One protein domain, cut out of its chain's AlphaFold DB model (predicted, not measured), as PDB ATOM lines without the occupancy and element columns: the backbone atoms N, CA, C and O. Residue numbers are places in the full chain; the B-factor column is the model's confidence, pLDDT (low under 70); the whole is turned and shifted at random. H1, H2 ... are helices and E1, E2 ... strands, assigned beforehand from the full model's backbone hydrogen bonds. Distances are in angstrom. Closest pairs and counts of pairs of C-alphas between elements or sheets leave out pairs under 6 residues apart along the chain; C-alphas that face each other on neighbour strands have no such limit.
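Overview. This is residues 136 to 219 of the 335 residues of an uncharacterized protein of Rubrivivax sp (UniProt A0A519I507). A small sheet of three strands, E2, E1 and E3, has one long helix, H1, packed along one of its faces; residues 155 to 165 of H1 cover the sheet, and the rest of the helix reaches on past it. Away from this body, E4 and E5 form a separate small hairpin, followed by a tail, residues 210 to 219, with no named element. The printed part has 84 residues, with two named helices and five named strands in the order E1, E2, H1, H2, E3, E4, E5. The sheet E2 - E1 - E3 and the pair E4 - E5 are antiparallel, and the class is mixed, helices and strands. The whole is loose, with a radius of gyration of the C-alphas of 17.0 A, and flat, spanning 52 by 36 by 15 A.

Arrangement. E1, residues 140 to 144, and E2, residues 148 to 152, form a hairpin, with N 142 and O 150 within hydrogen-bond range at 2.9 A. H1, residues 155 to 176, is on the sheet at a height over the sheet of 10.5 A, in two layers, helix on one face of a sheet. H1 lies over E1 and runs along the strands, at 1 degree to E1 on the local plane; 2 of its C-alphas fall on E2, only just too few for H1 to lie over E2. The closest C-alphas of E1 and H1 are those of His 140 and Gln 155, 5.5 A apart. H2, residues 181 to 185, is only just on the sheet, with 5 pairs of C-alphas within 10 A, and only grazes it with residues 182 to 185. H1 and H2 are close but not clearly touching; their closest C-alphas, those of Phe 169 and Val 183, are 7.3 A apart. E3, residues 187 to 190, is antiparallel to E1, with N 143 and O 187 at 2.8 A. E2, H1 with H2, and E3 make a split strand-helix-strand unit, two strands running the same way with E1 between them, and its crossover is right-handed. E4, residues 195 to 197, and E5, residues 207 to 209, form a hairpin, with N 196 and O 208 at 2.8 A; E3 and E4 are apart. In H1 every O i to N i+4 pair is within hydrogen-bond range; in H2 0 of 1 is, beside 2 of 2 O i to N i+3 pairs.

Along the chain. E1 begins at C-alpha 140, (-46.093, -43.449, 3.389), and is 13.8 A long; E2 is 13.6 A. H1 measures 32.1 A, ending at C-alpha 176, (-55.377, -71.629, 16.389). H2 is 7.4 A, E3 10.1 A, and E4 and E5 6.8 A each, E5 ending at C-alpha 209, (-29.112, -36.554, 5.893).

Size, cuts and confidence. The two C-alphas farthest apart, those of Gly 177 and Ala 202, are 53.2 A apart. The printed part has no cut and no long link. Mean pLDDT of the printed part is 74.0, and 25 residues are under 70, among them 198 to 205 and 208 to 219.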
ATOM      1  N   CYS A 136     -38.277 -39.357  -2.348       57.28
ATOM      2  CA  CYS A 136     -39.321 -40.245  -1.899       57.28
ATOM      3  C   CYS A 136     -40.650 -39.912  -2.586       57.28
ATOM      4  O   CYS A 136     -41.481 -39.183  -2.047       57.28
ATOM      5  N   ALA A 137     -40.875 -40.496  -3.767       65.25
ATOM      6  CA  ALA A 137     -42.179 -40.472  -4.441       65.25
ATOM      7  C   ALA A 137     -43.280 -41.195  -3.633       65.25
ATOM      8  O   ALA A 137     -44.469 -41.011  -3.889       65.25
ATOM      9  N   LYS A 138     -42.888 -42.011  -2.642       80.25
ATOM     10  CA  LYS A 138     -43.770 -42.844  -1.818       80.25
ATOM     11  C   LYS A 138     -43.527 -42.629  -0.316       80.25
ATOM     12  O   LYS A 138     -42.886 -43.459   0.321       80.25
ATOM     13  N   PRO A 139     -43.987 -41.500   0.255       81.12
ATOM     14  CA  PRO A 139     -43.637 -41.103   1.619       81.12
ATOM     15  C   PRO A 139     -44.355 -41.871   2.716       81.12
ATOM     16  O   PRO A 139     -44.006 -41.707   3.877       81.12
ATOM     17  N   HIS A 140     -45.341 -42.697   2.393       84.44
ATOM     18  CA  HIS A 140     -46.093 -43.449   3.389       84.44
ATOM     19  C   HIS A 140     -45.571 -44.877   3.443       84.44
ATOM     20  O   HIS A 140     -45.174 -45.413   2.412       84.44
ATOM     21  N   PHE A 141     -45.580 -45.509   4.612       88.19
ATOM     22  CA  PHE A 141     -45.118 -46.887   4.739       88.19
ATOM     23  C   PHE A 141     -46.007 -47.733   5.644       88.19
ATOM     24  O   PHE A 141     -46.667 -47.216   6.547       88.19
ATOM     25  N   TYR A 142     -45.973 -49.039   5.397       90.44
ATOM     26  CA  TYR A 142     -46.398 -50.088   6.316       90.44
ATOM     27  C   TYR A 142     -45.169 -50.930   6.665       90.44
ATOM     28  O   TYR A 142     -44.420 -51.324   5.772       90.44
ATOM     29  N   TYR A 143     -44.943 -51.154   7.952       90.19
ATOM     30  CA  TYR A 143     -43.907 -52.026   8.481       90.19
ATOM     31  C   TYR A 143     -44.557 -53.195   9.205       90.19
ATOM     32  O   TYR A 143     -45.476 -52.992   9.998       90.19
ATOM     33  N   ASP A 144     -44.022 -54.378   8.946       85.69
ATOM     34  CA  ASP A 144     -44.353 -55.642   9.585       85.69
ATOM     35  C   ASP A 144     -43.033 -56.389   9.846       85.69
ATOM     36  O   ASP A 144     -42.202 -56.453   8.930       85.69
ATOM     37  N   PRO A 145     -42.796 -56.929  11.054       80.62
ATOM     38  CA  PRO A 145     -41.593 -57.701  11.357       80.62
ATOM     39  C   PRO A 145     -41.300 -58.840  10.371       80.62
ATOM     40  O   PRO A 145     -40.127 -59.105  10.099       80.62
ATOM     41  N   GLU A 146     -42.324 -59.487   9.810       80.56
ATOM     42  CA  GLU A 146     -42.140 -60.620   8.897       80.56
ATOM     43  C   GLU A 146     -41.834 -60.183   7.462       80.56
ATOM     44  O   GLU A 146     -41.013 -60.788   6.767       80.56
ATOM     45  N   CYS A 147     -42.495 -59.121   7.005       75.00
ATOM     46  CA  CYS A 147     -42.460 -58.695   5.605       75.00
ATOM     47  C   CYS A 147     -41.529 -57.499   5.347       75.00
ATOM     48  O   CYS A 147     -41.254 -57.166   4.192       75.00
ATOM     49  N   GLY A 148     -41.033 -56.851   6.400       85.44
ATOM     50  CA  GLY A 148     -40.226 -55.640   6.312       85.44
ATOM     51  C   GLY A 148     -41.063 -54.389   6.036       85.44
ATOM     52  O   GLY A 148     -42.200 -54.263   6.487       85.44
ATOM     53  N   VAL A 149     -40.475 -53.416   5.331       88.31
ATOM     54  CA  VAL A 149     -41.107 -52.117   5.045       88.31
ATOM     55  C   VAL A 149     -41.601 -52.067   3.602       88.31
ATOM     56  O   VAL A 149     -40.839 -52.306   2.665       88.31
ATOM     57  N   LEU A 150     -42.859 -51.673   3.421       85.38
ATOM     58  CA  LEU A 150     -43.474 -51.393   2.126       85.38
ATOM     59  C   LEU A 150     -43.846 -49.915   2.030       85.38
ATOM     60  O   LEU A 150     -44.431 -49.364   2.958       85.38
ATOM     61  N   PHE A 151     -43.536 -49.287   0.893       85.75
ATOM     62  CA  PHE A 151     -43.759 -47.858   0.660       85.75
ATOM     63  C   PHE A 151     -44.912 -47.600  -0.317       85.75
ATOM     64  O   PHE A 151     -45.056 -48.280  -1.336       85.75
ATOM     65  N   PHE A 152     -45.687 -46.554  -0.040       83.25
ATOM     66  CA  PHE A 152     -46.912 -46.171  -0.738       83.25
ATOM     67  C   PHE A 152     -46.917 -44.684  -1.094       83.25
ATOM     68  O   PHE A 152     -46.364 -43.844  -0.374       83.25
ATOM     69  N   ALA A 153     -47.569 -44.352  -2.209       80.00
ATOM     70  CA  ALA A 153     -47.688 -42.969  -2.660       80.00
ATOM     71  C   ALA A 153     -48.577 -42.171  -1.701       80.00
ATOM     72  O   ALA A 153     -48.268 -41.029  -1.355       80.00
ATOM     73  N   THR A 154     -49.644 -42.796  -1.197       78.25
ATOM     74  CA  THR A 154     -50.630 -42.135  -0.337       78.25
ATOM     75  C   THR A 154     -50.797 -42.817   1.019       78.25
ATOM     76  O   THR A 154     -50.593 -44.020   1.172       78.25
ATOM     77  N   GLN A 155     -51.231 -42.042   2.018       82.00
ATOM     78  CA  GLN A 155     -51.573 -42.575   3.338       82.00
ATOM     79  C   GLN A 155     -52.731 -43.579   3.262       82.00
ATOM     80  O   GLN A 155     -52.744 -44.566   3.994       82.00
ATOM     81  N   GLY A 156     -53.695 -43.334   2.369       73.88
ATOM     82  CA  GLY A 156     -54.841 -44.215   2.165       73.88
ATOM     83  C   GLY A 156     -54.431 -45.602   1.677       73.88
ATOM     84  O   GLY A 156     -54.949 -46.592   2.180       73.88
ATOM     85  N   GLU A 157     -53.463 -45.682   0.763       78.44
ATOM     86  CA  GLU A 157     -52.904 -46.956   0.295       78.44
ATOM     87  C   GLU A 157     -52.205 -47.727   1.420       78.44
ATOM     88  O   GLU A 157     -52.467 -48.916   1.591       78.44
ATOM     89  N   ALA A 158     -51.379 -47.052   2.228       81.00
ATOM     90  CA  ALA A 158     -50.692 -47.683   3.356       81.00
ATOM     91  C   ALA A 158     -51.681 -48.220   4.408       81.00
ATOM     92  O   ALA A 158     -51.521 -49.332   4.908       81.00
ATOM     93  N   LEU A 159     -52.737 -47.457   4.714       84.12
ATOM     94  CA  LEU A 159     -53.793 -47.879   5.640       84.12
ATOM     95  C   LEU A 159     -54.650 -49.016   5.076       84.12
ATOM     96  O   LEU A 159     -55.015 -49.922   5.821       84.12
ATOM     97  N   ALA A 160     -54.974 -48.984   3.780       81.81
ATOM     98  CA  ALA A 160     -55.722 -50.053   3.126       81.81
ATOM     99  C   ALA A 160     -54.930 -51.367   3.144       81.81
ATOM    100  O   ALA A 160     -55.489 -52.415   3.460       81.81
ATOM    101  N   TYR A 161     -53.624 -51.293   2.880       85.94
ATOM    102  CA  TYR A 161     -52.741 -52.449   2.973       85.94
ATOM    103  C   TYR A 161     -52.678 -52.994   4.403       85.94
ATOM    104  O   TYR A 161     -52.920 -54.177   4.617       85.94
ATOM    105  N   ALA A 162     -52.462 -52.123   5.395       87.06
ATOM    106  CA  ALA A 162     -52.444 -52.517   6.803       87.06
ATOM    107  C   ALA A 162     -53.759 -53.179   7.253       87.06
ATOM    108  O   ALA A 162     -53.745 -54.133   8.026       87.06
ATOM    109  N   ALA A 163     -54.905 -52.694   6.763       84.31
ATOM    110  CA  ALA A 163     -56.206 -53.274   7.073       84.31
ATOM    111  C   ALA A 163     -56.366 -54.696   6.512       84.31
ATOM    112  O   ALA A 163     -56.928 -55.549   7.201       84.31
ATOM    113  N   GLU A 164     -55.866 -54.961   5.301       83.31
ATOM    114  CA  GLU A 164     -55.871 -56.316   4.737       83.31
ATOM    115  C   GLU A 164     -54.869 -57.236   5.439       83.31
ATOM    116  O   GLU A 164     -55.229 -58.358   5.783       83.31
ATOM    117  N   SER A 165     -53.666 -56.758   5.772       85.38
ATOM    118  CA  SER A 165     -52.714 -57.535   6.580       85.38
ATOM    119  C   SER A 165     -53.313 -57.927   7.937       85.38
ATOM    120  O   SER A 165     -53.302 -59.097   8.311       85.38
ATOM    121  N   LEU A 166     -53.953 -56.985   8.641       85.75
ATOM    122  CA  LEU A 166     -54.661 -57.265   9.897       85.75
ATOM    123  C   LEU A 166     -55.821 -58.247   9.734       85.75
ATOM    124  O   LEU A 166     -56.173 -58.949  10.681       85.75
ATOM    125  N   LYS A 167     -56.458 -58.288   8.563       85.06
ATOM    126  CA  LYS A 167     -57.508 -59.264   8.283       85.06
ATOM    127  C   LYS A 167     -56.924 -60.668   8.144       85.06
ATOM    128  O   LYS A 167     -57.497 -61.574   8.737       85.06
ATOM    129  N   CYS A 168     -55.790 -60.827   7.459       81.44
ATOM    130  CA  CYS A 168     -55.076 -62.104   7.385       81.44
ATOM    131  C   CYS A 168     -54.691 -62.601   8.784       81.44
ATOM    132  O   CYS A 168     -55.095 -63.691   9.167       81.44
ATOM    133  N   PHE A 169     -54.089 -61.746   9.617       82.81
ATOM    134  CA  PHE A 169     -53.754 -62.121  10.995       82.81
ATOM    135  C   PHE A 169     -54.972 -62.518  11.840       82.81
ATOM    136  O   PHE A 169     -54.899 -63.422  12.666       82.81
ATOM    137  N   ARG A 170     -56.130 -61.875  11.633       84.69
ATOM    138  CA  ARG A 170     -57.387 -62.276  12.293       84.69
ATOM    139  C   ARG A 170     -57.902 -63.623  11.805       84.69
ATOM    140  O   ARG A 170     -58.598 -64.298  12.559       84.69
ATOM    141  N   GLU A 171     -57.685 -63.954  10.540       84.12
ATOM    142  CA  GLU A 171     -58.066 -65.244   9.971       84.12
ATOM    143  C   GLU A 171     -57.168 -66.356  10.524       84.12
ATOM    144  O   GLU A 171     -57.698 -67.383  10.944       84.12
ATOM    145  N   ASP A 172     -55.868 -66.095  10.652       79.06
ATOM    146  CA  ASP A 172     -54.902 -67.019  11.252       79.06
ATOM    147  C   ASP A 172     -55.186 -67.229  12.745       79.06
ATOM    148  O   ASP A 172     -55.401 -68.359  13.174       79.06
ATOM    149  N   ALA A 173     -55.386 -66.146  13.504       85.50
ATOM    150  CA  ALA A 173     -55.737 -66.217  14.925       85.50
ATOM    151  C   ALA A 173     -57.082 -66.912  15.198       85.50
ATOM    152  O   ALA A 173     -57.351 -67.384  16.301       85.50
ATOM    153  N   ARG A 174     -57.987 -66.969  14.210       82.19
ATOM    154  CA  ARG A 174     -59.229 -67.759  14.317       82.19
ATOM    155  C   ARG A 174     -58.984 -69.254  14.157       82.19
ATOM    156  O   ARG A 174     -59.848 -70.032  14.562       82.19
ATOM    157  N   HIS A 175     -57.885 -69.648  13.522       79.75
ATOM    158  CA  HIS A 175     -57.558 -71.039  13.258       79.75
ATOM    159  C   HIS A 175     -56.988 -71.737  14.497       79.75
ATOM    160  O   HIS A 175     -57.418 -72.847  14.812       79.75
ATOM    161  N   ASP A 176     -56.076 -71.083  15.215       83.62
ATOM    162  CA  ASP A 176     -55.377 -71.629  16.389       83.62
ATOM    163  C   ASP A 176     -55.775 -70.968  17.722       83.62
ATOM    164  O   ASP A 176     -55.527 -71.532  18.787       83.62
ATOM    165  N   GLY A 177     -56.477 -69.831  17.678       84.25
ATOM    166  CA  GLY A 177     -56.889 -69.079  18.862       84.25
ATOM    167  C   GLY A 177     -55.793 -68.180  19.438       84.25
ATOM    168  O   GLY A 177     -56.011 -67.591  20.500       84.25
ATOM    169  N   GLU A 178     -54.647 -68.059  18.767       86.88
ATOM    170  CA  GLU A 178     -53.506 -67.271  19.220       86.88
ATOM    171  C   GLU A 178     -53.356 -66.009  18.367       86.88
ATOM    172  O   GLU A 178     -53.445 -66.029  17.145       86.88
ATOM    173  N   TRP A 179     -53.166 -64.864  19.021       82.25
ATOM    174  CA  TRP A 179     -52.869 -63.624  18.310       82.25
ATOM    175  C   TRP A 179     -51.362 -63.561  18.047       82.25
ATOM    176  O   TRP A 179     -50.611 -63.596  19.028       82.25
ATOM    177  N   PRO A 180     -50.900 -63.458  16.786       75.94
ATOM    178  CA  PRO A 180     -49.469 -63.425  16.513       75.94
ATOM    179  C   PRO A 180     -48.842 -62.170  17.131       75.94
ATOM    180  O   PRO A 180     -49.386 -61.064  17.017       75.94
ATOM    181  N   ALA A 181     -47.713 -62.337  17.819       77.12
ATOM    182  CA  ALA A 181     -47.034 -61.247  18.521       77.12
ATOM    183  C   ALA A 181     -46.512 -60.182  17.540       77.12
ATOM    184  O   ALA A 181     -46.476 -58.994  17.847       77.12
ATOM    185  N   GLU A 182     -46.191 -60.607  16.322       72.12
ATOM    186  CA  GLU A 182     -45.688 -59.806  15.208       72.12
ATOM    187  C   GLU A 182     -46.675 -58.695  14.812       72.12
ATOM    188  O   GLU A 182     -46.280 -57.605  14.391       72.12
ATOM    189  N   VAL A 183     -47.973 -58.924  15.029       77.75
ATOM    190  CA  VAL A 183     -49.033 -57.949  14.749       77.75
ATOM    191  C   VAL A 183     -48.946 -56.732  15.665       77.75
ATOM    192  O   VAL A 183     -49.302 -55.624  15.256       77.75
ATOM    193  N   GLU A 184     -48.470 -56.905  16.902       79.44
ATOM    194  CA  GLU A 184     -48.307 -55.802  17.855       79.44
ATOM    195  C   GLU A 184     -47.196 -54.835  17.434       79.44
ATOM    196  O   GLU A 184     -47.193 -53.671  17.849       79.44
ATOM    197  N   ASP A 185     -46.299 -55.281  16.554       81.31
ATOM    198  CA  ASP A 185     -45.183 -54.507  16.023       81.31
ATOM    199  C   ASP A 185     -45.440 -53.919  14.636       81.31
ATOM    200  O   ASP A 185     -44.640 -53.110  14.157       81.31
ATOM    201  N   ALA A 186     -46.597 -54.200  14.032       83.56
ATOM    202  CA  ALA A 186     -46.994 -53.571  12.782       83.56
ATOM    203  C   ALA A 186     -47.142 -52.044  12.946       83.56
ATOM    204  O   ALA A 186     -47.748 -51.542  13.903       83.56
ATOM    205  N   ARG A 187     -46.580 -51.263  12.015       87.56
ATOM    206  CA  ARG A 187     -46.621 -49.786  12.038       87.56
ATOM    207  C   ARG A 187     -47.046 -49.238  10.686       87.56
ATOM    208  O   ARG A 187     -46.560 -49.674   9.653       87.56
ATOM    209  N   VAL A 188     -47.887 -48.207  10.697       87.56
ATOM    210  CA  VAL A 188     -48.123 -47.348   9.529       87.56
ATOM    211  C   VAL A 188     -47.535 -45.981   9.833       87.56
ATOM    212  O   VAL A 188     -47.766 -45.440  10.915       87.56
ATOM    213  N   GLY A 189     -46.783 -45.412   8.896       83.62
ATOM    214  CA  GLY A 189     -46.110 -44.142   9.130       83.62
ATOM    215  C   GLY A 189     -45.843 -43.324   7.878       83.62
ATOM    216  O   GLY A 189     -46.225 -43.685   6.765       83.62
ATOM    217  N   ILE A 190     -45.189 -42.185   8.099       83.88
ATOM    218  CA  ILE A 190     -44.739 -41.256   7.067       83.88
ATOM    219  C   ILE A 190     -43.238 -41.005   7.224       83.88
ATOM    220  O   ILE A 190     -42.740 -40.792   8.330       83.88
ATOM    221  N   VAL A 191     -42.517 -41.034   6.110       80.56
ATOM    222  CA  VAL A 191     -41.097 -40.704   6.035       80.56
ATOM    223  C   VAL A 191     -40.952 -39.193   6.165       80.56
ATOM    224  O   VAL A 191     -41.394 -38.435   5.304       80.56
ATOM    225  N   THR A 192     -40.333 -38.750   7.256       68.75
ATOM    226  CA  THR A 192     -40.090 -37.322   7.523       68.75
ATOM    227  C   THR A 192     -38.715 -36.866   7.050       68.75
ATOM    228  O   THR A 192     -38.540 -35.704   6.691       68.75
ATOM    229  N   HIS A 193     -37.748 -37.782   7.033       69.38
ATOM    230  CA  HIS A 193     -36.364 -37.533   6.657       69.38
ATOM    231  C   HIS A 193     -35.834 -38.739   5.883       69.38
ATOM    232  O   HIS A 193     -36.210 -39.875   6.171       69.38
ATOM    233  N   ALA A 194     -34.954 -38.491   4.919       70.75
ATOM    234  CA  ALA A 194     -34.250 -39.524   4.171       70.75
ATOM    235  C   ALA A 194     -32.742 -39.294   4.306       70.75
ATOM    236  O   ALA A 194     -32.315 -38.152   4.453       70.75
ATOM    237  N   ALA A 195     -31.944 -40.356   4.255       74.00
ATOM    238  CA  ALA A 195     -30.502 -40.255   4.058       74.00
ATOM    239  C   ALA A 195     -30.183 -40.567   2.592       74.00
ATOM    240  O   ALA A 195     -30.868 -41.383   1.974       74.00
ATOM    241  N   VAL A 196     -29.176 -39.904   2.034       69.00
ATOM    242  CA  VAL A 196     -28.697 -40.135   0.669       69.00
ATOM    243  C   VAL A 196     -27.262 -40.620   0.746       69.00
ATOM    244  O   VAL A 196     -26.467 -40.117   1.538       69.00
ATOM    245  N   GLU A 197     -26.949 -41.614  -0.071       75.06
ATOM    246  CA  GLU A 197     -25.589 -42.097  -0.250       75.06
ATOM    247  C   GLU A 197     -24.768 -41.058  -1.023       75.06
ATOM    248  O   GLU A 197     -25.190 -40.547  -2.061       75.06
ATOM    249  N   THR A 198     -23.607 -40.713  -0.483       66.88
ATOM    250  CA  THR A 198     -22.720 -39.651  -0.980       66.88
ATOM    251  C   THR A 198     -21.324 -40.161  -1.335       66.88
ATOM    252  O   THR A 198     -20.544 -39.426  -1.939       66.88
ATOM    253  N   GLY A 199     -21.026 -41.424  -1.018       59.28
ATOM    254  CA  GLY A 199     -19.772 -42.087  -1.363       59.28
ATOM    255  C   GLY A 199     -19.764 -42.710  -2.761       59.28
ATOM    256  O   GLY A 199     -20.782 -42.789  -3.448       59.28
ATOM    257  N   SER A 200     -18.589 -43.176  -3.185       54.94
ATOM    258  CA  SER A 200     -18.442 -44.055  -4.350       54.94
ATOM    259  C   SER A 200     -18.029 -45.450  -3.885       54.94
ATOM    260  O   SER A 200     -17.322 -45.572  -2.883       54.94
ATOM    261  N   GLU A 201     -18.400 -46.502  -4.626       54.12
ATOM    262  CA  GLU A 201     -18.047 -47.903  -4.302       54.12
ATOM    263  C   GLU A 201     -16.545 -48.112  -4.015       54.12
ATOM    264  O   GLU A 201     -16.177 -49.048  -3.308       54.12
ATOM    265  N   ALA A 202     -15.672 -47.245  -4.542       55.47
ATOM    266  CA  ALA A 202     -14.225 -47.319  -4.362       55.47
ATOM    267  C   ALA A 202     -13.716 -46.763  -3.016       55.47
ATOM    268  O   ALA A 202     -12.637 -47.158  -2.577       55.47
ATOM    269  N   GLU A 203     -14.458 -45.859  -2.371       59.75
ATOM    270  CA  GLU A 203     -14.027 -45.148  -1.152       59.75
ATOM    271  C   GLU A 203     -14.851 -45.520   0.093       59.75
ATOM    272  O   GLU A 203     -14.446 -45.217   1.213       59.75
ATOM    273  N   GLY A 204     -15.946 -46.264  -0.092       50.91
ATOM    274  CA  GLY A 204     -16.883 -46.636   0.963       50.91
ATOM    275  C   GLY A 204     -18.193 -45.858   0.860       50.91
ATOM    276  O   GLY A 204     -18.280 -44.814   0.213       50.91
ATOM    277  N   PHE A 205     -19.240 -46.405   1.474       58.81
ATOM    278  CA  PHE A 205     -20.566 -45.800   1.475       58.81
ATOM    279  C   PHE A 205     -20.685 -44.794   2.624       58.81
ATOM    280  O   PHE A 205     -20.854 -45.190   3.777       58.81
ATOM    281  N   ASP A 206     -20.610 -43.503   2.300       70.88
ATOM    282  CA  ASP A 206     -20.960 -42.418   3.219       70.88
ATOM    283  C   ASP A 206     -22.417 -42.001   3.017       70.88
ATOM    284  O   ASP A 206     -22.913 -41.943   1.890       70.88
ATOM    285  N   TYR A 207     -23.110 -41.682   4.109       72.06
ATOM    286  CA  TYR A 207     -24.517 -41.292   4.091       72.06
ATOM    287  C   TYR A 207     -24.695 -39.923   4.736       72.06
ATOM    288  O   TYR A 207     -24.283 -39.703   5.874       72.06
ATOM    289  N   GLU A 208     -25.380 -39.024   4.040       67.50
ATOM    290  CA  GLU A 208     -25.734 -37.709   4.563       67.50
ATOM    291  C   GLU A 208     -27.250 -37.572   4.690       67.50
ATOM    292  O   GLU A 208     -28.021 -38.081   3.873       67.50
ATOM    293  N   LEU A 209     -27.698 -36.871   5.735       68.19
ATOM    294  CA  LEU A 209     -29.112 -36.554   5.893       68.19
ATOM    295  C   LEU A 209     -29.549 -35.631   4.752       68.19
ATOM    296  O   LEU A 209     -28.976 -34.563   4.542       68.19
ATOM    297  N   TRP A 210     -30.611 -36.004   4.052       60.53
ATOM    298  CA  TRP A 210     -31.210 -35.155   3.042       60.53
ATOM    299  C   TRP A 210     -31.908 -33.966   3.702       60.53
ATOM    300  O   TRP A 210     -32.955 -34.111   4.334       60.53
ATOM    301  N   THR A 211     -31.337 -32.776   3.530       54.78
ATOM    302  CA  THR A 211     -31.897 -31.509   4.030       54.78
ATOM    303  C   THR A 211     -32.669 -30.730   2.961       54.78
ATOM    304  O   THR A 211     -32.979 -29.554   3.162       54.78
ATOM    305  N   GLY A 212     -32.953 -31.338   1.803       48.91
ATOM    306  CA  GLY A 212     -33.877 -30.750   0.830       48.91
ATOM    307  C   GLY A 212     -35.256 -30.549   1.464       48.91
ATOM    308  O   GLY A 212     -35.549 -31.179   2.478       48.91
ATOM    309  N   ALA A 213     -36.063 -29.626   0.916       44.97
ATOM    310  CA  ALA A 213     -37.370 -29.247   1.465       44.97
ATOM    311  C   ALA A 213     -38.083 -30.489   2.003       44.97
ATOM    312  O   ALA A 213     -38.378 -31.381   1.206       44.97
ATOM    313  N   ALA A 214     -38.243 -30.556   3.339       44.69
ATOM    314  CA  ALA A 214     -38.798 -31.704   4.055       44.69
ATOM    315  C   ALA A 214     -39.896 -32.311   3.202       44.69
ATOM    316  O   ALA A 214     -40.733 -31.527   2.747       44.69
ATOM    317  N   ILE A 215     -39.833 -33.625   2.931       52.06
ATOM    318  CA  ILE A 215     -40.788 -34.317   2.055       52.06
ATOM    319  C   ILE A 215     -42.162 -33.818   2.475       52.06
ATOM    320  O   ILE A 215     -42.617 -34.133   3.576       52.06
ATOM    321  N   GLN A 216     -42.732 -32.898   1.687       40.97
ATOM    322  CA  GLN A 216     -43.875 -32.146   2.169       40.97
ATOM    323  C   GLN A 216     -44.989 -33.164   2.197       40.97
ATOM    324  O   GLN A 216     -45.468 -33.586   1.144       40.97
ATOM    325  N   ALA A 217     -45.349 -33.598   3.406       40.56
ATOM    326  CA  ALA A 217     -46.559 -34.356   3.618       40.56
ATOM    327  C   ALA A 217     -47.652 -33.590   2.861       40.56
ATOM    328  O   ALA A 217     -47.795 -32.382   3.101       40.56
ATOM    329  N   PRO A 218     -48.336 -34.217   1.886       38.03
ATOM    330  CA  PRO A 218     -49.359 -33.522   1.126       38.03
ATOM    331  C   PRO A 218     -50.311 -32.871   2.124       38.03
ATOM    332  O   PRO A 218     -50.710 -33.515   3.100       38.03
ATOM    333  N   ALA A 219     -50.585 -31.575   1.925       35.53
ATOM    334  CA  ALA A 219     -51.394 -30.787   2.844       35.53
ATOM    335  C   ALA A 219     -52.642 -31.601   3.213       35.53
ATOM    336  O   ALA A 219     -53.351 -32.079   2.322       35.53
TER     337      ALA A 219